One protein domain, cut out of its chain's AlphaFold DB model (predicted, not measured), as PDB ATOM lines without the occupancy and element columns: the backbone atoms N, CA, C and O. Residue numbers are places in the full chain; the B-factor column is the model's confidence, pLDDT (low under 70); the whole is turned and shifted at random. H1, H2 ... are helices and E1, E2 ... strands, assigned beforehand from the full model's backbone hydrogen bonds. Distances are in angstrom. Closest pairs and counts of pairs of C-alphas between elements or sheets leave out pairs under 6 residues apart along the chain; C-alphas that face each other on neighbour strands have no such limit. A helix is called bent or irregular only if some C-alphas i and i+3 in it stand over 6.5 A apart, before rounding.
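AT A GLANCE: This is residues 224 to 386 of the 391 residues of an uncharacterized protein of Escherichia coli (UniProt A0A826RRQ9). A twisted sheet of four strands, E3, E1, E2 and E4, has H2 packed on one face and H3 and H4 on the other, making three layers. From this body a thin hairpin, E5 and E6, reaches out, its residues 351 to 356 standing free, and a tail, residues 371 to 386, ends in the free helix H5; the short helix H1 packs on the first residues of H3. The 163 printed residues hold five named helices and six named strands, in the order H1 E1 E2 H2 E3 H3 E4 H4 E5 E6 H5, and both sheets are antiparallel. The class is mixed, helices and strands; the whole is compact, with a radius of gyration of the C-alphas of 16.7 A and spans of 50 by 34 by 33 A.

IN THESE COORDINATES: The large sheet has E3, residues 274 to 282, 22.8 A from first to last C-alpha; E1, residues 238 to 245, 22.1 A, beginning at C-alpha 238 (226.498, 278.146, 237.332); E2, residues 249 to 255, 19.6 A; and E4, residues 316 to 318. E3 bends by 62 degrees at residue 277. H2 is residues 259 to 267, 12.2 A, and H3 is residues 286 to 298, 18.3 A. H4, residues 319 to 334, 23.8 A, is irregular: C-alphas 320 and 323 are 7.3 A apart. H1, residues 224 to 230, begins at C-alpha 224 (225.723, 270.079, 248.954). E5 is residues 349 to 351 and E6 residues 356 to 358. H5, residues 379 to 386, 11.3 A, ends at C-alpha 386 (252.850, 275.112, 259.227).

HOW THE PARTS SIT: The sheet runs E3, E1, E2, E4, with E3 and E4 as edge strands. E1 and E2 are a hairpin, antiparallel at 161 degrees, with N 241 and O 253 2.8 A apart, within hydrogen-bond range. E3 and E1 are antiparallel at 162 degrees, with N 240 and O 280 at 2.9 A. E2 and E4 are antiparallel at 152 degrees, with N 250 and O 317 at 2.8 A. E2, H2 and E3 form a split strand-helix-strand unit, two strands that run the same way with E1 between them, and its crossover is right-handed. H2 is on the sheet; its closest C-alphas to E3 are those of Thr 267 and His 274, 6.2 A apart. H4 is on the opposite face from H2, over E1 and E2 and only just not over E3, on which 2 of its 16 C-alphas fall; its height over the sheet is 9.7 A, and it runs along the strands, at 2 degrees to E2 on the local plane. H3 lies over E1 and E2 at a height over the sheet of 8.9 A, along the strands at 11 degrees to E2 on the local plane. H3, with residues 291 to 295 alone, touches residues 325 to 332 of H4 at a steep tilt of 44 degrees, opposite ways; the closest C-alphas are those of Leu 291 and Tyr 332, 7.1 A. H1 touches residues 286 to 289 of H3, at a shallow tilt of 31 degrees, the same way; the closest C-alphas are those of Leu 229 and Trp 286, 5.9 A. E5 and E6 are a hairpin, antiparallel at 152 degrees, with N 358 and O 349 at 2.8 A. H5 touches no helix and is not on the large sheet. Every O i to N i+4 pair is within hydrogen-bond range in H1, H2 and H3; H4 has 10 of 12 and H5 3 of 4.

THE WHOLE: The two C-alphas farthest apart, those of Arg 268 and Asp 353, are 52.6 A apart. The printed part has no cut. The long links are H3 to E4, H4 to E5 and E6 to H5. Mean pLDDT of the printed part is 84.8; residues 365 to 386 are under 70.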
ATOM      1  N   ASP A 224     225.282 271.110 249.901       90.19
ATOM      2  CA  ASP A 224     225.723 270.079 248.954       90.19
ATOM      3  C   ASP A 224     226.168 270.689 247.622       90.19
ATOM      4  O   ASP A 224     227.220 270.326 247.107       90.19
ATOM      5  N   GLN A 225     225.426 271.674 247.103       89.12
ATOM      6  CA  GLN A 225     225.802 272.399 245.884       89.12
ATOM      7  C   GLN A 225     227.165 273.085 246.027       89.12
ATOM      8  O   GLN A 225     227.985 273.018 245.116       89.12
ATOM      9  N   LEU A 226     227.434 273.723 247.170       86.62
ATOM     10  CA  LEU A 226     228.721 274.375 247.425       86.62
ATOM     11  C   LEU A 226     229.877 273.368 247.486       86.62
ATOM     12  O   LEU A 226     230.939 273.644 246.933       86.62
ATOM     13  N   VAL A 227     229.662 272.200 248.098       89.62
ATOM     14  CA  VAL A 227     230.655 271.109 248.131       89.62
ATOM     15  C   VAL A 227     230.888 270.531 246.729       89.62
ATOM     16  O   VAL A 227     232.020 270.267 246.332       89.62
ATOM     17  N   GLN A 228     229.827 270.358 245.943       89.25
ATOM     18  CA  GLN A 228     229.940 269.891 244.561       89.25
ATOM     19  C   GLN A 228     230.691 270.897 243.681       89.25
ATOM     20  O   GLN A 228     231.495 270.494 242.846       89.25
ATOM     21  N   LEU A 229     230.480 272.201 243.878       88.31
ATOM     22  CA  LEU A 229     231.230 273.244 243.173       88.31
ATOM     23  C   LEU A 229     232.710 273.236 243.555       88.31
ATOM     24  O   LEU A 229     233.551 273.263 242.661       88.31
ATOM     25  N   SER A 230     233.044 273.154 244.849       85.38
ATOM     26  CA  SER A 230     234.449 273.113 245.284       85.38
ATOM     27  C   SER A 230     235.189 271.903 244.718       85.38
ATOM     28  O   SER A 230     236.360 272.004 244.361       85.38
ATOM     29  N   ASN A 231     234.478 270.781 244.584       88.06
ATOM     30  CA  ASN A 231     235.010 269.539 244.038       88.06
ATOM     31  C   ASN A 231     234.878 269.442 242.511       88.06
ATOM     32  O   ASN A 231     235.214 268.401 241.960       88.06
ATOM     33  N   ARG A 232     234.370 270.482 241.830       92.00
ATOM     34  CA  ARG A 232     234.143 270.500 240.371       92.00
ATOM     35  C   ARG A 232     233.326 269.293 239.879       92.00
ATOM     36  O   ARG A 232     233.615 268.697 238.853       92.00
ATOM     37  N   THR A 233     232.266 268.946 240.610       91.69
ATOM     38  CA  THR A 233     231.317 267.867 240.265       91.69
ATOM     39  C   THR A 233     229.874 268.351 240.108       91.69
ATOM     40  O   THR A 233     228.974 267.552 239.844       91.69
ATOM     41  N   TYR A 234     229.619 269.652 240.275       91.38
ATOM     42  CA  TYR A 234     228.275 270.218 240.187       91.38
ATOM     43  C   TYR A 234     227.730 270.195 238.750       91.38
ATOM     44  O   TYR A 234     228.279 270.833 237.861       91.38
ATOM     45  N   GLN A 235     226.613 269.499 238.544       90.44
ATOM     46  CA  GLN A 235     225.959 269.336 237.233       90.44
ATOM     47  C   GLN A 235     224.782 270.306 237.014       90.44
ATOM     48  O   GLN A 235     223.988 270.132 236.101       90.44
ATOM     49  N   GLY A 236     224.590 271.282 237.907       89.69
ATOM     50  CA  GLY A 236     223.574 272.320 237.728       89.69
ATOM     51  C   GLY A 236     224.173 273.600 237.161       89.69
ATOM     52  O   GLY A 236     225.382 273.798 237.236       89.69
ATOM     53  N   LYS A 237     223.322 274.508 236.677       94.06
ATOM     54  CA  LYS A 237     223.766 275.783 236.106       94.06
ATOM     55  C   LYS A 237     224.603 276.606 237.087       94.06
ATOM     56  O   LYS A 237     224.210 276.813 238.241       94.06
ATOM     57  N   ALA A 238     225.718 277.148 236.608       95.19
ATOM     58  CA  ALA A 238     226.498 278.146 237.332       95.19
ATOM     59  C   ALA A 238     227.065 279.186 236.368       95.19
ATOM     60  O   ALA A 238     227.472 278.876 235.252       95.19
ATOM     61  N   SER A 239     227.105 280.437 236.811       96.94
ATOM     62  CA  SER A 239     227.668 281.543 236.049       96.94
ATOM     63  C   SER A 239     229.065 281.897 236.534       96.94
ATOM     64  O   SER A 239     229.257 282.105 237.733       96.94
ATOM     65  N   PHE A 240     230.006 282.046 235.604       97.75
ATOM     66  CA  PHE A 240     231.259 282.765 235.819       97.75
ATOM     67  C   PHE A 240     231.046 284.250 235.515       97.75
ATOM     68  O   PHE A 240     230.337 284.605 234.571       97.75
ATOM     69  N   TYR A 241     231.646 285.133 236.308       97.50
ATOM     70  CA  TYR A 241     231.526 286.574 236.126       97.50
ATOM     71  C   TYR A 241     232.836 287.314 236.374       97.50
ATOM     72  O   TYR A 241     233.692 286.863 237.134       97.50
ATOM     73  N   ILE A 242     232.939 288.505 235.781       97.56
ATOM     74  CA  ILE A 242     234.020 289.463 236.017       97.56
ATOM     75  C   ILE A 242     233.412 290.816 236.391       97.56
ATOM     76  O   ILE A 242     232.514 291.328 235.714       97.56
ATOM     77  N   GLN A 243     233.915 291.400 237.473       96.19
ATOM     78  CA  GLN A 243     233.567 292.724 237.975       96.19
ATOM     79  C   GLN A 243     234.800 293.633 237.973       96.19
ATOM     80  O   GLN A 243     235.907 293.181 238.252       96.19
ATOM     81  N   LEU A 244     234.594 294.923 237.730       96.31
ATOM     82  CA  LEU A 244     235.558 295.985 238.004       96.31
ATOM     83  C   LEU A 244     235.313 296.570 239.392       96.31
ATOM     84  O   LEU A 244     234.158 296.752 239.783       96.31
ATOM     85  N   LEU A 245     236.400 296.880 240.098       94.94
ATOM     86  CA  LEU A 245     236.419 297.521 241.414       94.94
ATOM     87  C   LEU A 245     237.142 298.871 241.298       94.94
ATOM     88  O   LEU A 245     238.368 298.902 241.159       94.94
ATOM     89  N   ASP A 246     236.384 299.973 241.308       93.38
ATOM     90  CA  ASP A 246     236.883 301.353 241.120       93.38
ATOM     91  C   ASP A 246     237.813 301.537 239.903       93.38
ATOM     92  O   ASP A 246     238.698 302.392 239.912       93.38
ATOM     93  N   ASP A 247     237.660 300.696 238.875       90.69
ATOM     94  CA  ASP A 247     238.551 300.617 237.707       90.69
ATOM     95  C   ASP A 247     240.051 300.440 238.065       90.69
ATOM     96  O   ASP A 247     240.934 300.720 237.257       90.69
ATOM     97  N   LYS A 248     240.353 299.952 239.279       93.62
ATOM     98  CA  LYS A 248     241.712 299.659 239.779       93.62
ATOM     99  C   LYS A 248     241.998 298.169 239.870       93.62
ATOM    100  O   LYS A 248     243.124 297.735 239.633       93.62
ATOM    101  N   PHE A 249     240.978 297.399 240.231       96.00
ATOM    102  CA  PHE A 249     241.072 295.955 240.382       96.00
ATOM    103  C   PHE A 249     239.954 295.262 239.621       96.00
ATOM    104  O   PHE A 249     238.924 295.850 239.276       96.00
ATOM    105  N   ILE A 250     240.159 293.974 239.409       95.94
ATOM    106  CA  ILE A 250     239.209 293.056 238.805       95.94
ATOM    107  C   ILE A 250     238.833 292.038 239.870       95.94
ATOM    108  O   ILE A 250     239.698 291.585 240.614       95.94
ATOM    109  N   LYS A 251     237.563 291.649 239.929       95.56
ATOM    110  CA  LYS A 251     237.074 290.523 240.725       95.56
ATOM    111  C   LYS A 251     236.424 289.511 239.797       95.56
ATOM    112  O   LYS A 251     235.406 289.818 239.181       95.56
ATOM    113  N   PHE A 252     236.979 288.310 239.728       96.69
ATOM    114  CA  PHE A 252     236.347 287.188 239.035       96.69
ATOM    115  C   PHE A 252     235.669 286.253 240.036       96.69
ATOM    116  O   PHE A 252     235.967 286.279 241.232       96.69
ATOM    117  N   GLY A 253     234.722 285.438 239.593       95.00
ATOM    118  CA  GLY A 253     234.200 284.373 240.438       95.00
ATOM    119  C   GLY A 253     232.971 283.698 239.872       95.00
ATOM    120  O   GLY A 253     232.520 284.015 238.772       95.00
ATOM    121  N   ILE A 254     232.421 282.780 240.659       95.19
ATOM    122  CA  ILE A 254     231.274 281.964 240.255       95.19
ATOM    123  C   ILE A 254     230.046 282.169 241.143       95.19
ATOM    124  O   ILE A 254     230.132 282.612 242.295       95.19
ATOM    125  N   THR A 255     228.868 281.856 240.607       92.19
ATOM    126  CA  THR A 255     227.622 281.796 241.377       92.19
ATOM    127  C   THR A 255     226.601 280.850 240.742       92.19
ATOM    128  O   THR A 255     226.486 280.777 239.526       92.19
ATOM    129  N   THR A 256     225.818 280.151 241.567       89.19
ATOM    130  CA  THR A 256     224.620 279.394 241.139       89.19
ATOM    131  C   THR A 256     223.344 280.237 241.182       89.19
ATOM    132  O   THR A 256     222.240 279.746 240.963       89.19
ATOM    133  N   ARG A 257     223.484 281.520 241.527       85.19
ATOM    134  CA  ARG A 257     222.421 282.529 241.504       85.19
ATOM    135  C   ARG A 257     222.686 283.496 240.352       85.19
ATOM    136  O   ARG A 257     223.557 283.271 239.522       85.19
ATOM    137  N   LYS A 258     221.965 284.614 240.325       88.50
ATOM    138  CA  LYS A 258     222.219 285.681 239.355       88.50
ATOM    139  C   LYS A 258     223.503 286.452 239.707       88.50
ATOM    140  O   LYS A 258     223.623 286.901 240.856       88.50
ATOM    141  N   PRO A 259     224.439 286.667 238.763       92.88
ATOM    142  CA  PRO A 259     225.650 287.460 238.995       92.88
ATOM    143  C   PRO A 259     225.389 288.850 239.597       92.88
ATOM    144  O   PRO A 259     226.121 289.296 240.479       92.88
ATOM    145  N   GLU A 260     224.296 289.516 239.216       92.56
ATOM    146  CA  GLU A 260     223.911 290.837 239.730       92.56
ATOM    147  C   GLU A 260     223.470 290.797 241.199       92.56
ATOM    148  O   GLU A 260     223.627 291.770 241.943       92.56
ATOM    149  N   GLU A 261     222.885 289.685 241.649       89.31
ATOM    150  CA  GLU A 261     222.572 289.477 243.065       89.31
ATOM    151  C   GLU A 261     223.854 289.298 243.874       89.31
ATOM    152  O   GLU A 261     224.019 289.978 244.891       89.31
ATOM    153  N   ARG A 262     224.792 288.477 243.380       90.31
ATOM    154  CA  ARG A 262     226.088 288.263 244.039       90.31
ATOM    155  C   ARG A 262     226.914 289.550 244.105       90.31
ATOM    156  O   ARG A 262     227.453 289.855 245.168       90.31
ATOM    157  N   MET A 263     226.938 290.342 243.030       93.44
ATOM    158  CA  MET A 263     227.590 291.655 243.011       93.44
ATOM    159  C   MET A 263     226.993 292.579 244.079       93.44
ATOM    160  O   MET A 263     227.730 293.114 244.900       93.44
ATOM    161  N   ARG A 264     225.659 292.717 244.147       91.25
ATOM    162  CA  ARG A 264     224.998 293.571 245.156       91.25
ATOM    163  C   ARG A 264     225.293 293.142 246.595       91.25
ATOM    164  O   ARG A 264     225.362 293.993 247.480       91.25
ATOM    165  N   GLU A 265     225.424 291.843 246.855       89.25
ATOM    166  CA  GLU A 265     225.834 291.333 248.169       89.25
ATOM    167  C   GLU A 265     227.278 291.719 248.511       89.25
ATOM    168  O   GLU A 265     227.531 292.165 249.631       89.25
ATOM    169  N   GLN A 266     228.197 291.587 247.552       90.81
ATOM    170  CA  GLN A 266     229.610 291.948 247.707       90.81
ATOM    171  C   GLN A 266     229.795 293.459 247.887       90.81
ATOM    172  O   GLN A 266     230.471 293.874 248.825       90.81
ATOM    173  N   THR A 267     229.113 294.285 247.085       92.00
ATOM    174  CA  THR A 267     229.169 295.754 247.182       92.00
ATOM    175  C   THR A 267     228.787 296.260 248.573       92.00
ATOM    176  O   THR A 267     229.393 297.192 249.078       92.00
ATOM    177  N   ARG A 268     227.819 295.627 249.253       90.25
ATOM    178  CA  ARG A 268     227.421 296.020 250.622       90.25
ATOM    179  C   ARG A 268     228.511 295.805 251.676       90.25
ATOM    180  O   ARG A 268     228.382 296.337 252.775       90.25
ATOM    181  N   LYS A 269     229.518 294.982 251.378       88.94
ATOM    182  CA  LYS A 269     230.619 294.619 252.284       88.94
ATOM    183  C   LYS A 269     231.980 295.115 251.783       88.94
ATOM    184  O   LYS A 269     233.005 294.684 252.309       88.94
ATOM    185  N   SER A 270     231.980 295.957 250.757       90.50
ATOM    186  CA  SER A 270     233.164 296.435 250.057       90.50
ATOM    187  C   SER A 270     233.224 297.954 250.111       90.50
ATOM    188  O   SER A 270     232.185 298.615 250.086       90.50
ATOM    189  N   ASN A 271     234.439 298.495 250.151       93.69
ATOM    190  CA  ASN A 271     234.685 299.932 250.030       93.69
ATOM    191  C   ASN A 271     234.776 300.396 248.564       93.69
ATOM    192  O   ASN A 271     234.881 301.594 248.318       93.69
ATOM    193  N   PHE A 272     234.743 299.463 247.607       93.75
ATOM    194  CA  PHE A 272     234.865 299.744 246.179       93.75
ATOM    195  C   PHE A 272     233.503 299.910 245.498       93.75
ATOM    196  O   PHE A 272     232.492 299.336 245.915       93.75
ATOM    197  N   THR A 273     233.488 300.623 244.375       93.81
ATOM    198  CA  THR A 273     232.380 300.627 243.418       93.81
ATOM    199  C   THR A 273     232.505 299.419 242.501       93.81
ATOM    200  O   THR A 273     233.494 299.276 241.783       93.81
ATOM    201  N   HIS A 274     231.491 298.554 242.507       95.44
ATOM    202  CA  HIS A 274     231.467 297.349 241.681       95.44
ATOM    203  C   HIS A 274     230.731 297.600 240.366       95.44
ATOM    204  O   HIS A 274     229.627 298.153 240.359       95.44
ATOM    205  N   ARG A 275     231.293 297.107 239.262       96.06
ATOM    206  CA  ARG A 275     230.629 297.077 237.955       96.06
ATOM    207  C   ARG A 275     230.828 295.726 237.291       96.06
ATOM    208  O   ARG A 275     231.952 295.343 237.002       96.06
ATOM    209  N   LEU A 276     229.739 295.021 237.019       96.44
ATOM    210  CA  LEU A 276     229.759 293.774 236.260       96.44
ATOM    211  C   LEU A 276     230.107 294.067 234.792       96.44
ATOM    212  O   LEU A 276     229.435 294.887 234.167       96.44
ATOM    213  N   ILE A 277     231.153 293.428 234.262       96.69
ATOM    214  CA  ILE A 277     231.630 293.641 232.881       96.69
ATOM    215  C   ILE A 277     231.580 292.387 232.009       96.69
ATOM    216  O   ILE A 277     231.621 292.498 230.789       96.69
ATOM    217  N   PHE A 278     231.480 291.203 232.614       97.00
ATOM    218  CA  PHE A 278     231.346 289.944 231.890       97.00
ATOM    219  C   PHE A 278     230.563 288.927 232.713       97.00
ATOM    220  O   PHE A 278     230.725 288.855 233.935       97.00
ATOM    221  N   THR A 279     229.760 288.119 232.027       97.38
ATOM    222  CA  THR A 279     229.050 286.966 232.586       97.38
ATOM    223  C   THR A 279     228.927 285.871 231.538       97.38
ATOM    224  O   THR A 279     228.579 286.162 230.393       97.38
ATOM    225  N   HIS A 280     229.114 284.621 231.947       97.31
ATOM    226  CA  HIS A 280     228.818 283.446 231.135       97.31
ATOM    227  C   HIS A 280     228.164 282.369 232.006       97.31
ATOM    228  O   HIS A 280     228.723 282.015 233.042       97.31
ATOM    229  N   GLU A 281     226.990 281.873 231.606       97.44
ATOM    230  CA  GLU A 281     226.290 280.773 232.282       97.44
ATOM    231  C   GLU A 281     226.663 279.442 231.625       97.44
ATOM    232  O   GLU A 281     226.491 279.276 230.420       97.44
ATOM    233  N   PHE A 282     227.148 278.501 232.429       96.19
ATOM    234  CA  PHE A 282     227.363 277.115 232.033       96.19
ATOM    235  C   PHE A 282     226.168 276.270 232.470       96.19
ATOM    236  O   PHE A 282     225.672 276.450 233.585       96.19
ATOM    237  N   GLU A 283     225.741 275.328 231.625       94.25
ATOM    238  CA  GLU A 283     224.753 274.307 232.005       94.25
ATOM    239  C   GLU A 283     225.326 273.364 233.069       94.25
ATOM    240  O   GLU A 283     224.690 273.132 234.097       94.25
ATOM    241  N   ASP A 284     226.575 272.931 232.872       94.06
ATOM    242  CA  ASP A 284     227.322 272.127 233.835       94.06
ATOM    243  C   ASP A 284     228.212 273.036 234.688       94.06
ATOM    244  O   ASP A 284     229.299 273.461 234.286       94.06
ATOM    245  N   GLY A 285     227.745 273.379 235.883       93.56
ATOM    246  CA  GLY A 285     228.381 274.388 236.724       93.56
ATOM    247  C   GLY A 285     229.777 274.025 237.226       93.56
ATOM    248  O   GLY A 285     230.514 274.915 237.653       93.56
ATOM    249  N   TRP A 286     230.186 272.758 237.132       95.00
ATOM    250  CA  TRP A 286     231.570 272.359 237.358       95.00
ATOM    251  C   TRP A 286     232.532 273.079 236.410       95.00
ATOM    252  O   TRP A 286     233.612 273.450 236.855       95.00
ATOM    253  N   LYS A 287     232.122 273.385 235.170       96.25
ATOM    254  CA  LYS A 287     232.942 274.134 234.202       96.25
ATOM    255  C   LYS A 287     233.197 275.570 234.643       96.25
ATOM    256  O   LYS A 287     234.264 276.111 234.381       96.25
ATOM    257  N   ALA A 288     232.246 276.188 235.346       96.56
ATOM    258  CA  ALA A 288     232.464 277.507 235.932       96.56
ATOM    259  C   ALA A 288     233.532 277.440 237.035       96.56
ATOM    260  O   ALA A 288     234.399 278.310 237.115       96.56
ATOM    261  N   ALA A 289     233.462 276.411 237.885       94.12
ATOM    262  CA  ALA A 289     234.424 276.194 238.963       94.12
ATOM    263  C   ALA A 289     235.817 275.804 238.442       94.12
ATOM    264  O   ALA A 289     236.815 276.221 239.024       94.12
ATOM    265  N   ASP A 290     235.881 275.053 237.344       94.94
ATOM    266  CA  ASP A 290     237.117 274.706 236.639       94.94
ATOM    267  C   ASP A 290     237.764 275.953 236.016       94.94
ATOM    268  O   ASP A 290     238.916 276.255 236.309       94.94
ATOM    269  N   LEU A 291     236.992 276.796 235.319       96.38
ATOM    270  CA  LEU A 291     237.476 278.092 234.830       96.38
ATOM    271  C   LEU A 291     237.983 279.004 235.966       96.38
ATOM    272  O   LEU A 291     239.030 279.636 235.835       96.38
ATOM    273  N   GLU A 292     237.273 279.087 237.098       95.62
ATOM    274  CA  GLU A 292     237.752 279.859 238.257       95.62
ATOM    275  C   GLU A 292     239.083 279.312 238.796       95.62
ATOM    276  O   GLU A 292     239.951 280.089 239.204       95.62
ATOM    277  N   HIS A 293     239.248 277.986 238.787       93.00
ATOM    278  CA  HIS A 293     240.491 277.328 239.170       93.00
ATOM    279  C   HIS A 293     241.632 277.681 238.210       93.00
ATOM    280  O   HIS A 293     242.686 278.117 238.668       93.00
ATOM    281  N   GLU A 294     241.405 277.604 236.900       93.69
ATOM    282  CA  GLU A 294     242.406 277.943 235.881       93.69
ATOM    283  C   GLU A 294     242.880 279.394 235.980       93.69
ATOM    284  O   GLU A 294     244.078 279.676 235.895       93.69
ATOM    285  N   VAL A 295     241.968 280.328 236.262       94.56
ATOM    286  CA  VAL A 295     242.352 281.721 236.532       94.56
ATOM    287  C   VAL A 295     243.250 281.811 237.769       94.56
ATOM    288  O   VAL A 295     244.254 282.519 237.743       94.56
ATOM    289  N   LYS A 296     242.936 281.085 238.850       91.12
ATOM    290  CA  LYS A 296     243.754 281.083 240.078       91.12
ATOM    291  C   LYS A 296     245.157 280.506 239.858       91.12
ATOM    292  O   LYS A 296     246.079 280.965 240.524       91.12
ATOM    293  N   GLN A 297     245.320 279.546 238.945       89.75
ATOM    294  CA  GLN A 297     246.621 278.942 238.627       89.75
ATOM    295  C   GLN A 297     247.478 279.813 237.696       89.75
ATOM    296  O   GLN A 297     248.703 279.829 237.801       89.75
ATOM    297  N   ARG A 298     246.844 280.551 236.775       91.56
ATOM    298  CA  ARG A 298     247.531 281.251 235.671       91.56
ATOM    299  C   ARG A 298     247.660 282.764 235.860       91.56
ATOM    300  O   ARG A 298     248.160 283.443 234.961       91.56
ATOM    301  N   PHE A 299     247.232 283.282 237.013       92.06
ATOM    302  CA  PHE A 299     247.334 284.691 237.398       92.06
ATOM    303  C   PHE A 299     247.772 284.859 238.856       92.06
ATOM    304  O   PHE A 299     247.439 284.053 239.724       92.06
ATOM    305  N   LYS A 300     248.452 285.972 239.157       89.94
ATOM    306  CA  LYS A 300     248.712 286.390 240.538       89.94
ATOM    307  C   LYS A 300     247.451 287.016 241.137       89.94
ATOM    308  O   LYS A 300     247.035 288.105 240.752       89.94
ATOM    309  N   THR A 301     246.851 286.310 242.086       92.00
ATOM    310  CA  THR A 301     245.610 286.707 242.765       92.00
ATOM    311  C   THR A 301     245.869 287.543 244.027       92.00
ATOM    312  O   THR A 301     247.019 287.812 244.371       92.00
ATOM    313  N   HIS A 302     244.806 287.936 244.742       92.31
ATOM    314  CA  HIS A 302     244.858 288.735 245.977       92.31
ATOM    315  C   HIS A 302     245.331 290.192 245.788       92.31
ATOM    316  O   HIS A 302     245.963 290.771 246.672       92.31
ATOM    317  N   ALA A 303     245.017 290.807 244.645       92.00
ATOM    318  CA  ALA A 303     245.440 292.175 244.333       92.00
ATOM    319  C   ALA A 303     244.771 293.264 245.198       92.00
ATOM    320  O   ALA A 303     245.407 294.262 245.541       92.00
ATOM    321  N   ALA A 304     243.491 293.103 245.541       90.56
ATOM    322  CA  ALA A 304     242.762 294.080 246.343       90.56
ATOM    323  C   ALA A 304     243.076 293.918 247.847       90.56
ATOM    324  O   ALA A 304     243.117 292.790 248.351       90.56
ATOM    325  N   PRO A 305     243.222 295.015 248.617       89.44
ATOM    326  CA  PRO A 305     243.470 294.932 250.054       89.44
ATOM    327  C   PRO A 305     242.341 294.227 250.818       89.44
ATOM    328  O   PRO A 305     241.180 294.635 250.763       89.44
ATOM    329  N   TYR A 306     242.692 293.234 251.645       88.19
ATOM    330  CA  TYR A 306     241.728 292.496 252.477       88.19
ATOM    331  C   TYR A 306     240.850 293.408 253.352       88.19
ATOM    332  O   TYR A 306     239.664 293.145 253.547       88.19
ATOM    333  N   LYS A 307     241.420 294.504 253.879       89.75
ATOM    334  CA  LYS A 307     240.696 295.466 254.730       89.75
ATOM    335  C   LYS A 307     239.537 296.148 254.001       89.75
ATOM    336  O   LYS A 307     238.533 296.438 254.646       89.75
ATOM    337  N   ASP A 308     239.677 296.353 252.695       87.81
ATOM    338  CA  ASP A 308     238.714 297.075 251.866       87.81
ATOM    339  C   ASP A 308     237.711 296.142 251.176       87.81
ATOM    340  O   ASP A 308     236.643 296.596 250.763       87.81
ATOM    341  N   PHE A 309     238.013 294.835 251.091       87.44
ATOM    342  CA  PHE A 309     237.139 293.859 250.435       87.44
ATOM    343  C   PHE A 309     237.214 292.430 251.010       87.44
ATOM    344  O   PHE A 309     237.555 291.479 250.321       87.44
ATOM    345  N   LYS A 310     236.840 292.235 252.280       83.00
ATOM    346  CA  LYS A 310     236.992 290.939 252.985       83.00
ATOM    347  C   LYS A 310     236.350 289.719 252.298       83.00
ATOM    348  O   LYS A 310     236.928 288.636 252.318       83.00
ATOM    349  N   ASP A 311     235.138 289.861 251.756       77.19
ATOM    350  CA  ASP A 311     234.355 288.771 251.137       77.19
ATOM    351  C   ASP A 311     234.578 288.768 249.619       77.19
ATOM    352  O   ASP A 311     233.849 289.433 248.880       77.19
ATOM    353  N   GLY A 312     235.595 288.026 249.169       80.31
ATOM    354  CA  GLY A 312     235.950 287.879 247.752       80.31
ATOM    355  C   GLY A 312     237.309 288.452 247.340       80.31
ATOM    356  O   GLY A 312     237.598 288.463 246.147       80.31
ATOM    357  N   TRP A 313     238.139 288.919 248.283       87.12
ATOM    358  CA  TRP A 313     239.484 289.440 247.988       87.12
ATOM    359  C   TRP A 313     240.407 288.431 247.291       87.12
ATOM    360  O   TRP A 313     241.253 288.837 246.497       87.12
ATOM    361  N   SER A 314     240.257 287.131 247.565       88.12
ATOM    362  CA  SER A 314     241.135 286.081 247.039       88.12
ATOM    363  C   SER A 314     241.052 285.924 245.529       88.12
ATOM    364  O   SER A 314     242.021 285.527 244.903       88.12
ATOM    365  N   GLU A 315     239.935 286.298 244.907       93.25
ATOM    366  CA  GLU A 315     239.773 286.248 243.450       93.25
ATOM    367  C   GLU A 315     239.872 287.643 242.829       93.25
ATOM    368  O   GLU A 315     239.048 288.034 241.997       93.25
ATOM    369  N   THR A 316     240.852 288.429 243.279       95.00
ATOM    370  CA  THR A 316     241.110 289.761 242.729       95.00
ATOM    371  C   THR A 316     242.433 289.846 241.985       95.00
ATOM    372  O   THR A 316     243.436 289.296 242.436       95.00
ATOM    373  N   LEU A 317     242.417 290.562 240.860       94.69
ATOM    374  CA  LEU A 317     243.569 290.867 240.006       94.69
ATOM    375  C   LEU A 317     243.722 292.389 239.866       94.69
ATOM    376  O   LEU A 317     242.779 293.140 240.137       94.69
ATOM    377  N   THR A 318     244.888 292.855 239.434       94.31
ATOM    378  CA  THR A 318     245.087 294.258 239.051       94.31
ATOM    379  C   THR A 318     244.448 294.536 237.683       94.31
ATOM    380  O   THR A 318     244.226 293.622 236.891       94.31
ATOM    381  N   ILE A 319     244.060 295.787 237.412       94.62
ATOM    382  CA  ILE A 319     243.296 296.142 236.199       94.62
ATOM    383  C   ILE A 319     244.032 295.853 234.881       94.62
ATOM    384  O   ILE A 319     243.401 295.549 233.871       94.62
ATOM    385  N   ASP A 320     245.359 295.918 234.894       94.31
ATOM    386  CA  ASP A 320     246.246 295.593 233.775       94.31
ATOM    387  C   ASP A 320     246.134 294.128 233.330       94.31
ATOM    388  O   ASP A 320     246.332 293.836 232.154       94.31
ATOM    389  N   GLU A 321     245.701 293.224 234.213       94.69
ATOM    390  CA  GLU A 321     245.480 291.812 233.886       94.69
ATOM    391  C   GLU A 321     244.191 291.581 233.065       94.69
ATOM    392  O   GLU A 321     243.959 290.474 232.577       94.69
ATOM    393  N   LEU A 322     243.330 292.597 232.878       94.88
ATOM    394  CA  LEU A 322     242.013 292.427 232.242       94.88
ATOM    395  C   LEU A 322     242.072 291.828 230.827       94.88
ATOM    396  O   LEU A 322     241.330 290.873 230.584       94.88
ATOM    397  N   PRO A 323     242.917 292.315 229.894       95.25
ATOM    398  CA  PRO A 323     242.978 291.747 228.546       95.25
ATOM    399  C   PRO A 323     243.454 290.289 228.555       95.25
ATOM    400  O   PRO A 323     242.968 289.464 227.783       95.25
ATOM    401  N   HIS A 324     244.365 289.953 229.468       95.56
ATOM    402  CA  HIS A 324     244.906 288.606 229.630       95.56
ATOM    403  C   HIS A 324     243.854 287.651 230.196       95.56
ATOM    404  O   HIS A 324     243.688 286.542 229.686       95.56
ATOM    405  N   LEU A 325     243.097 288.098 231.203       96.25
ATOM    406  CA  LEU A 325     241.975 287.347 231.758       96.25
ATOM    407  C   LEU A 325     240.902 287.100 230.694       96.25
ATOM    408  O   LEU A 325     240.406 285.983 230.569       96.25
ATOM    409  N   GLN A 326     240.560 288.121 229.904       96.00
ATOM    410  CA  GLN A 326     239.615 287.983 228.795       96.00
ATOM    411  C   GLN A 326     240.092 286.955 227.765       96.00
ATOM    412  O   GLN A 326     239.279 286.167 227.283       96.00
ATOM    413  N   GLN A 327     241.395 286.918 227.473       95.81
ATOM    414  CA  GLN A 327     241.965 285.918 226.577       95.81
ATOM    415  C   GLN A 327     241.880 284.502 227.157       95.81
ATOM    416  O   GLN A 327     241.467 283.601 226.437       95.81
ATOM    417  N   LEU A 328     242.213 284.292 228.439       96.31
ATOM    418  CA  LEU A 328     242.065 282.973 229.074       96.31
ATOM    419  C   LEU A 328     240.609 282.505 229.021       96.31
ATOM    420  O   LEU A 328     240.337 281.371 228.636       96.31
ATOM    421  N   VAL A 329     239.670 283.388 229.370       96.94
ATOM    422  CA  VAL A 329     238.236 283.074 229.327       96.94
ATOM    423  C   VAL A 329     237.806 282.715 227.907       96.94
ATOM    424  O   VAL A 329     237.088 281.737 227.728       96.94
ATOM    425  N   TYR A 330     238.254 283.460 226.895       96.75
ATOM    426  CA  TYR A 330     237.980 283.127 225.499       96.75
ATOM    427  C   TYR A 330     238.513 281.735 225.139       96.75
ATOM    428  O   TYR A 330     237.739 280.902 224.674       96.75
ATOM    429  N   ASP A 331     239.789 281.463 225.428       96.25
ATOM    430  CA  ASP A 331     240.450 280.194 225.103       96.25
ATOM    431  C   ASP A 331     239.767 278.998 225.790       96.25
ATOM    432  O   ASP A 331     239.613 277.936 225.180       96.25
ATOM    433  N   TYR A 332     239.320 279.178 227.038       96.75
ATOM    434  CA  TYR A 332     238.565 278.175 227.787       96.75
ATOM    435  C   TYR A 332     237.193 277.926 227.163       96.75
ATOM    436  O   TYR A 332     236.792 276.783 226.952       96.75
ATOM    437  N   LEU A 333     236.460 278.991 226.827       95.88
ATOM    438  CA  LEU A 333     235.122 278.870 226.250       95.88
ATOM    439  C   LEU A 333     235.132 278.226 224.861       95.88
ATOM    440  O   LEU A 333     234.159 277.554 224.518       95.88
ATOM    441  N   THR A 334     236.203 278.408 224.085       94.81
ATOM    442  CA  THR A 334     236.362 277.777 222.767       94.81
ATOM    443  C   THR A 334     236.886 276.345 222.832       94.81
ATOM    444  O   THR A 334     236.661 275.596 221.888       94.81
ATOM    445  N   ASN A 335     237.560 275.956 223.919       93.00
ATOM    446  CA  ASN A 335     238.183 274.636 224.083       93.00
ATOM    447  C   ASN A 335     237.816 274.031 225.441       93.00
ATOM    448  O   ASN A 335     238.687 273.740 226.255       93.00
ATOM    449  N   GLN A 336     236.518 273.904 225.718       91.44
ATOM    450  CA  GLN A 336     236.060 273.382 227.006       91.44
ATOM    451  C   GLN A 336     236.482 271.919 227.170       91.44
ATOM    452  O   GLN A 336     236.344 271.151 226.216       91.44
ATOM    453  N   PRO A 337     236.937 271.512 228.365       91.88
ATOM    454  CA  PRO A 337     237.227 270.114 228.615       91.88
ATOM    455  C   PRO A 337     235.928 269.308 228.757       91.88
ATOM    456  O   PRO A 337     234.880 269.837 229.151       91.88
ATOM    457  N   ASP A 338     236.020 268.010 228.477       91.00
ATOM    458  CA  ASP A 338     234.938 267.056 228.740       91.00
ATOM    459  C   ASP A 338     234.894 266.636 230.222       91.00
ATOM    460  O   ASP A 338     233.837 266.266 230.734       91.00
ATOM    461  N   GLU A 339     236.023 266.755 230.930       89.25
ATOM    462  CA  GLU A 339     236.189 266.370 232.335       89.25
ATOM    463  C   GLU A 339     236.910 267.459 233.152       89.25
ATOM    464  O   GLU A 339     237.715 268.234 232.634       89.25
ATOM    465  N   ALA A 340     236.632 267.525 234.455       87.69
ATOM    466  CA  ALA A 340     237.223 268.525 235.345       87.69
ATOM    467  C   ALA A 340     238.746 268.357 235.491       87.69
ATOM    468  O   ALA A 340     239.242 267.238 235.639       87.69
ATOM    469  N   ASN A 341     239.479 269.472 235.572       85.62
ATOM    470  CA  ASN A 341     240.947 269.537 235.630       85.62
ATOM    471  C   ASN A 341     241.675 268.971 234.397       85.62
ATOM    472  O   ASN A 341     242.877 268.727 234.464       85.62
ATOM    473  N   MET A 342     240.969 268.732 233.289       89.75
ATOM    474  CA  MET A 342     241.572 268.259 232.038       89.75
ATOM    475  C   MET A 342     241.670 269.356 230.977       89.75
ATOM    476  O   MET A 342     241.935 269.067 229.810       89.75
ATOM    477  N   TRP A 343     241.440 270.616 231.351       92.75
ATOM    478  CA  TRP A 343     241.609 271.714 230.414       92.75
ATOM    479  C   TRP A 343     243.082 271.896 230.044       92.75
ATOM    480  O   TRP A 343     243.948 272.021 230.908       92.75
ATOM    481  N   VAL A 344     243.347 271.951 228.742       89.44
ATOM    482  CA  VAL A 344     244.656 272.285 228.183       89.44
ATOM    483  C   VAL A 344     244.485 273.559 227.373       89.44
ATOM    484  O   VAL A 344     243.677 273.615 226.442       89.44
ATOM    485  N   SER A 345     245.231 274.601 227.734       90.94
ATOM    486  CA  SER A 345     245.205 275.851 226.985       90.94
ATOM    487  C   SER A 345     245.822 275.632 225.599       90.94
ATOM    488  O   SER A 345     246.858 274.979 225.490       90.94
ATOM    489  N   PRO A 346     245.293 276.271 224.538       90.75
ATOM    490  CA  PRO A 346     245.948 276.314 223.227       90.75
ATOM    491  C   PRO A 346     247.365 276.912 223.244       90.75
ATOM    492  O   PRO A 346     248.074 276.834 222.245       90.75
ATOM    493  N   LYS A 347     247.749 277.573 224.341       90.31
ATOM    494  CA  LYS A 347     249.075 278.161 224.551       90.31
ATOM    495  C   LYS A 347     249.993 277.288 225.403       90.31
ATOM    496  O   LYS A 347     251.162 277.642 225.546       90.31
ATOM    497  N   ASP A 348     249.478 276.208 225.991       88.75
ATOM    498  CA  ASP A 348     250.311 275.238 226.693       88.75
ATOM    499  C   ASP A 348     251.185 274.494 225.684       88.75
ATOM    500  O   ASP A 348     250.789 274.254 224.541       88.75
ATOM    501  N   VAL A 349     252.392 274.142 226.113       88.75
ATOM    502  CA  VAL A 349     253.358 273.443 225.267       88.75
ATOM    503  C   VAL A 349     253.618 272.083 225.882       88.75
ATOM    504  O   VAL A 349     254.081 271.992 227.016       88.75
ATOM    505  N   PHE A 350     253.309 271.025 225.141       87.12
ATOM    506  CA  PHE A 350     253.697 269.677 225.525       87.12
ATOM    507  C   PHE A 350     255.122 269.414 225.045       87.12
ATOM    508  O   PHE A 350     255.411 269.553 223.855       87.12
ATOM    509  N   ASP A 351     256.007 269.072 225.972       86.44
ATOM    510  CA  ASP A 351     257.359 268.632 225.663       86.44
ATOM    511  C   ASP A 351     257.342 267.115 225.429       86.44
ATOM    512  O   ASP A 351     257.116 266.327 226.350       86.44
ATOM    513  N   GLU A 352     257.550 266.713 224.173       85.88
ATOM    514  CA  GLU A 352     257.560 265.308 223.753       85.88
ATOM    515  C   GLU A 352     258.759 264.525 224.308       85.88
ATOM    516  O   GLU A 352     258.661 263.307 224.462       85.88
ATOM    517  N   ASP A 353     259.862 265.200 224.646       86.19
ATOM    518  CA  ASP A 353     261.074 264.557 225.154       86.19
ATOM    519  C   ASP A 353     260.958 264.266 226.656       86.19
ATOM    520  O   ASP A 353     261.391 263.213 227.134       86.19
ATOM    521  N   THR A 354     260.355 265.187 227.415       86.56
ATOM    522  CA  THR A 354     260.167 265.027 228.869       86.56
ATOM    523  C   THR A 354     258.800 264.464 229.257       86.56
ATOM    524  O   THR A 354     258.605 264.099 230.417       86.56
ATOM    525  N   PHE A 355     257.865 264.362 228.305       83.25
ATOM    526  CA  PHE A 355     256.451 264.027 228.527       83.25
ATOM    527  C   PHE A 355     255.767 264.945 229.557       83.25
ATOM    528  O   PHE A 355     254.830 264.531 230.247       83.25
ATOM    529  N   LYS A 356     256.233 266.195 229.674       85.19
ATOM    530  CA  LYS A 356     255.684 267.196 230.597       85.19
ATOM    531  C   LYS A 356     254.889 268.251 229.842       85.19
ATOM    532  O   LYS A 356     255.276 268.723 228.775       85.19
ATOM    533  N   LEU A 357     253.766 268.653 230.433       83.06
ATOM    534  CA  LEU A 357     252.985 269.785 229.954       83.06
ATOM    535  C   LEU A 357     253.495 271.067 230.615       83.06
ATOM    536  O   LEU A 357     253.362 271.246 231.826       83.06
ATOM    537  N   HIS A 358     254.043 271.978 229.819       84.50
ATOM    538  CA  HIS A 358     254.406 273.313 230.274       84.50
ATOM    539  C   HIS A 358     253.184 274.225 230.217       84.50
ATOM    540  O   HIS A 358     252.733 274.636 229.144       84.50
ATOM    541  N   THR A 359     252.656 274.549 231.396       85.19
ATOM    542  CA  THR A 359     251.487 275.412 231.540       85.19
ATOM    543  C   THR A 359     251.838 276.870 231.250       85.19
ATOM    544  O   THR A 359     252.753 277.468 231.824       85.19
ATOM    545  N   HIS A 360     251.096 277.479 230.329       86.62
ATOM    546  CA  HIS A 360     251.241 278.880 229.978       86.62
ATOM    547  C   HIS A 360     250.695 279.785 231.085       86.62
ATOM    548  O   HIS A 360     249.501 279.782 231.402       86.62
ATOM    549  N   PHE A 361     251.563 280.628 231.635       87.69
ATOM    550  CA  PHE A 361     251.152 281.693 232.537       87.69
ATOM    551  C   PHE A 361     250.609 282.884 231.734       87.69
ATOM    552  O   PHE A 361     251.355 283.504 230.976       87.69
ATOM    553  N   TYR A 362     249.318 283.193 231.894       89.56
ATOM    554  CA  TYR A 362     248.656 284.276 231.155       89.56
ATOM    555  C   TYR A 362     248.935 285.660 231.746       89.56
ATOM    556  O   TYR A 362     248.934 286.638 230.995       89.56
ATOM    557  N   GLY A 363     249.111 285.742 233.068       82.44
ATOM    558  CA  GLY A 363     249.248 287.014 233.765       82.44
ATOM    559  C   GLY A 363     250.531 287.775 233.424       82.44
ATOM    560  O   GLY A 363     251.539 287.203 233.004       82.44
ATOM    561  N   ILE A 364     250.507 289.083 233.658       84.06
ATOM    562  CA  ILE A 364     251.674 289.965 233.518       84.06
ATOM    563  C   ILE A 364     252.630 289.729 234.689       84.06
ATOM    564  O   ILE A 364     253.843 289.591 234.513       84.06
ATOM    565  N   ASN A 365     252.074 289.648 235.897       69.06
ATOM    566  CA  ASN A 365     252.849 289.483 237.117       69.06
ATOM    567  C   ASN A 365     252.962 288.000 237.467       69.06
ATOM    568  O   ASN A 365     252.030 287.419 238.025       69.06
ATOM    569  N   LYS A 366     254.111 287.382 237.169       62.19
ATOM    570  CA  LYS A 366     254.379 286.014 237.630       62.19
ATOM    571  C   LYS A 366     254.302 285.956 239.167       62.19
ATOM    572  O   LYS A 366     254.792 286.877 239.831       62.19
ATOM    573  N   PRO A 367     253.694 284.914 239.761       55.97
ATOM    574  CA  PRO A 367     253.800 284.678 241.190       55.97
ATOM    575  C   PRO A 367     255.284 284.498 241.509       55.97
ATOM    576  O   PRO A 367     256.001 283.859 240.744       55.97
ATOM    577  N   GLU A 368     255.760 285.023 242.636       47.78
ATOM    578  CA  GLU A 368     257.164 284.857 243.058       47.78
ATOM    579  C   GLU A 368     257.524 283.393 243.406       47.78
ATOM    580  O   GLU A 368     258.639 283.113 243.823       47.78
ATOM    581  N   PHE A 369     256.614 282.443 243.171       39.72
ATOM    582  CA  PHE A 369     256.809 281.005 243.316       39.72
ATOM    583  C   PHE A 369     256.349 280.277 242.047       39.72
ATOM    584  O   PHE A 369     255.224 279.798 241.968       39.72
ATOM    585  N   PHE A 370     257.222 280.216 241.045       33.59
ATOM    586  CA  PHE A 370     257.156 279.245 239.944       33.59
ATOM    587  C   PHE A 370     258.589 278.889 239.517       33.59
ATOM    588  O   PHE A 370     259.006 279.123 238.389       33.59
ATOM    589  N   CYS A 371     259.350 278.354 240.470       30.42
ATOM    590  CA  CYS A 371     260.468 277.454 240.204       30.42
ATOM    591  C   CYS A 371     260.292 276.274 241.165       30.42
ATOM    592  O   CYS A 371     260.884 276.257 242.239       30.42
ATOM    593  N   ILE A 372     259.402 275.341 240.831       31.08
ATOM    594  CA  ILE A 372     259.565 273.975 241.323       31.08
ATOM    595  C   ILE A 372     260.285 273.273 240.182       31.08
ATOM    596  O   ILE A 372     259.664 272.840 239.215       31.08
ATOM    597  N   ASP A 373     261.614 273.281 240.261       29.88
ATOM    598  CA  ASP A 373     262.384 272.210 239.651       29.88
ATOM    599  C   ASP A 373     261.930 270.914 240.336       29.88
ATOM    600  O   ASP A 373     261.822 270.851 241.562       29.88
ATOM    601  N   ASP A 374     261.613 269.912 239.525       35.41
ATOM    602  CA  ASP A 374     260.974 268.633 239.868       35.41
ATOM    603  C   ASP A 374     261.806 267.698 240.784       35.41
ATOM    604  O   ASP A 374     261.587 266.490 240.798       35.41
ATOM    605  N   ASP A 375     262.742 268.222 241.581       34.22
ATOM    606  CA  ASP A 375     263.761 267.436 242.294       34.22
ATOM    607  C   ASP A 375     263.779 267.632 243.828       34.22
ATOM    608  O   ASP A 375     264.822 267.491 244.470       34.22
ATOM    609  N   SER A 376     262.643 267.918 244.479       32.59
ATOM    610  CA  SER A 376     262.563 267.801 245.951       32.59
ATOM    611  C   SER A 376     261.133 267.580 246.477       32.59
ATOM    612  O   SER A 376     260.367 268.537 246.596       32.59
ATOM    613  N   PRO A 377     260.766 266.340 246.852       37.53
ATOM    614  CA  PRO A 377     259.466 266.019 247.456       37.53
ATOM    615  C   PRO A 377     259.254 266.605 248.864       37.53
ATOM    616  O   PRO A 377     258.128 266.613 249.353       37.53
ATOM    617  N   ASP A 378     260.303 267.103 249.521       42.81
ATOM    618  CA  ASP A 378     260.295 267.313 250.976       42.81
ATOM    619  C   ASP A 378     259.798 268.706 251.419       42.81
ATOM    620  O   ASP A 378     259.520 268.918 252.598       42.81
ATOM    621  N   LEU A 379     259.629 269.665 250.499       39.91
ATOM    622  CA  LEU A 379     259.233 271.045 250.846       39.91
ATOM    623  C   LEU A 379     257.711 271.279 250.881       39.91
ATOM    624  O   LEU A 379     257.250 272.261 251.467       39.91
ATOM    625  N   MET A 380     256.916 270.382 250.289       36.97
ATOM    626  CA  MET A 380     255.447 270.468 250.330       36.97
ATOM    627  C   MET A 380     254.886 270.068 251.702       36.97
ATOM    628  O   MET A 380     253.922 270.679 252.167       36.97
ATOM    629  N   ASP A 381     255.520 269.116 252.390       38.38
ATOM    630  CA  ASP A 381     255.065 268.655 253.706       38.38
ATOM    631  C   ASP A 381     255.357 269.679 254.822       38.38
ATOM    632  O   ASP A 381     254.547 269.840 255.737       38.38
ATOM    633  N   GLU A 382     256.443 270.456 254.744       36.75
ATOM    634  CA  GLU A 382     256.713 271.533 255.718       36.75
ATOM    635  C   GLU A 382     255.751 272.728 255.575       36.75
ATOM    636  O   GLU A 382     255.341 273.332 256.576       36.75
ATOM    637  N   TYR A 383     255.316 273.051 254.353       38.81
ATOM    638  CA  TYR A 383     254.374 274.154 254.124       38.81
ATOM    639  C   TYR A 383     252.933 273.800 254.537       38.81
ATOM    640  O   TYR A 383     252.212 274.639 255.079       38.81
ATOM    641  N   PHE A 384     252.509 272.544 254.356       38.41
ATOM    642  CA  PHE A 384     251.197 272.093 254.833       38.41
ATOM    643  C   PHE A 384     251.137 271.940 256.360       38.41
ATOM    644  O   PHE A 384     250.113 272.279 256.961       38.41
ATOM    645  N   ASN A 385     252.225 271.509 257.008       38.50
ATOM    646  CA  ASN A 385     252.259 271.368 258.467       38.50
ATOM    647  C   ASN A 385     252.250 272.723 259.197       38.50
ATOM    648  O   ASN A 385     251.583 272.872 260.218       38.50
ATOM    649  N   THR A 386     252.878 273.759 258.634       37.56
ATOM    650  CA  THR A 386     252.850 275.112 259.227       37.56
ATOM    651  C   THR A 386     251.486 275.807 259.129       37.56
ATOM    652  O   THR A 386     251.197 276.702 259.923       37.56
TER     653      THR A 386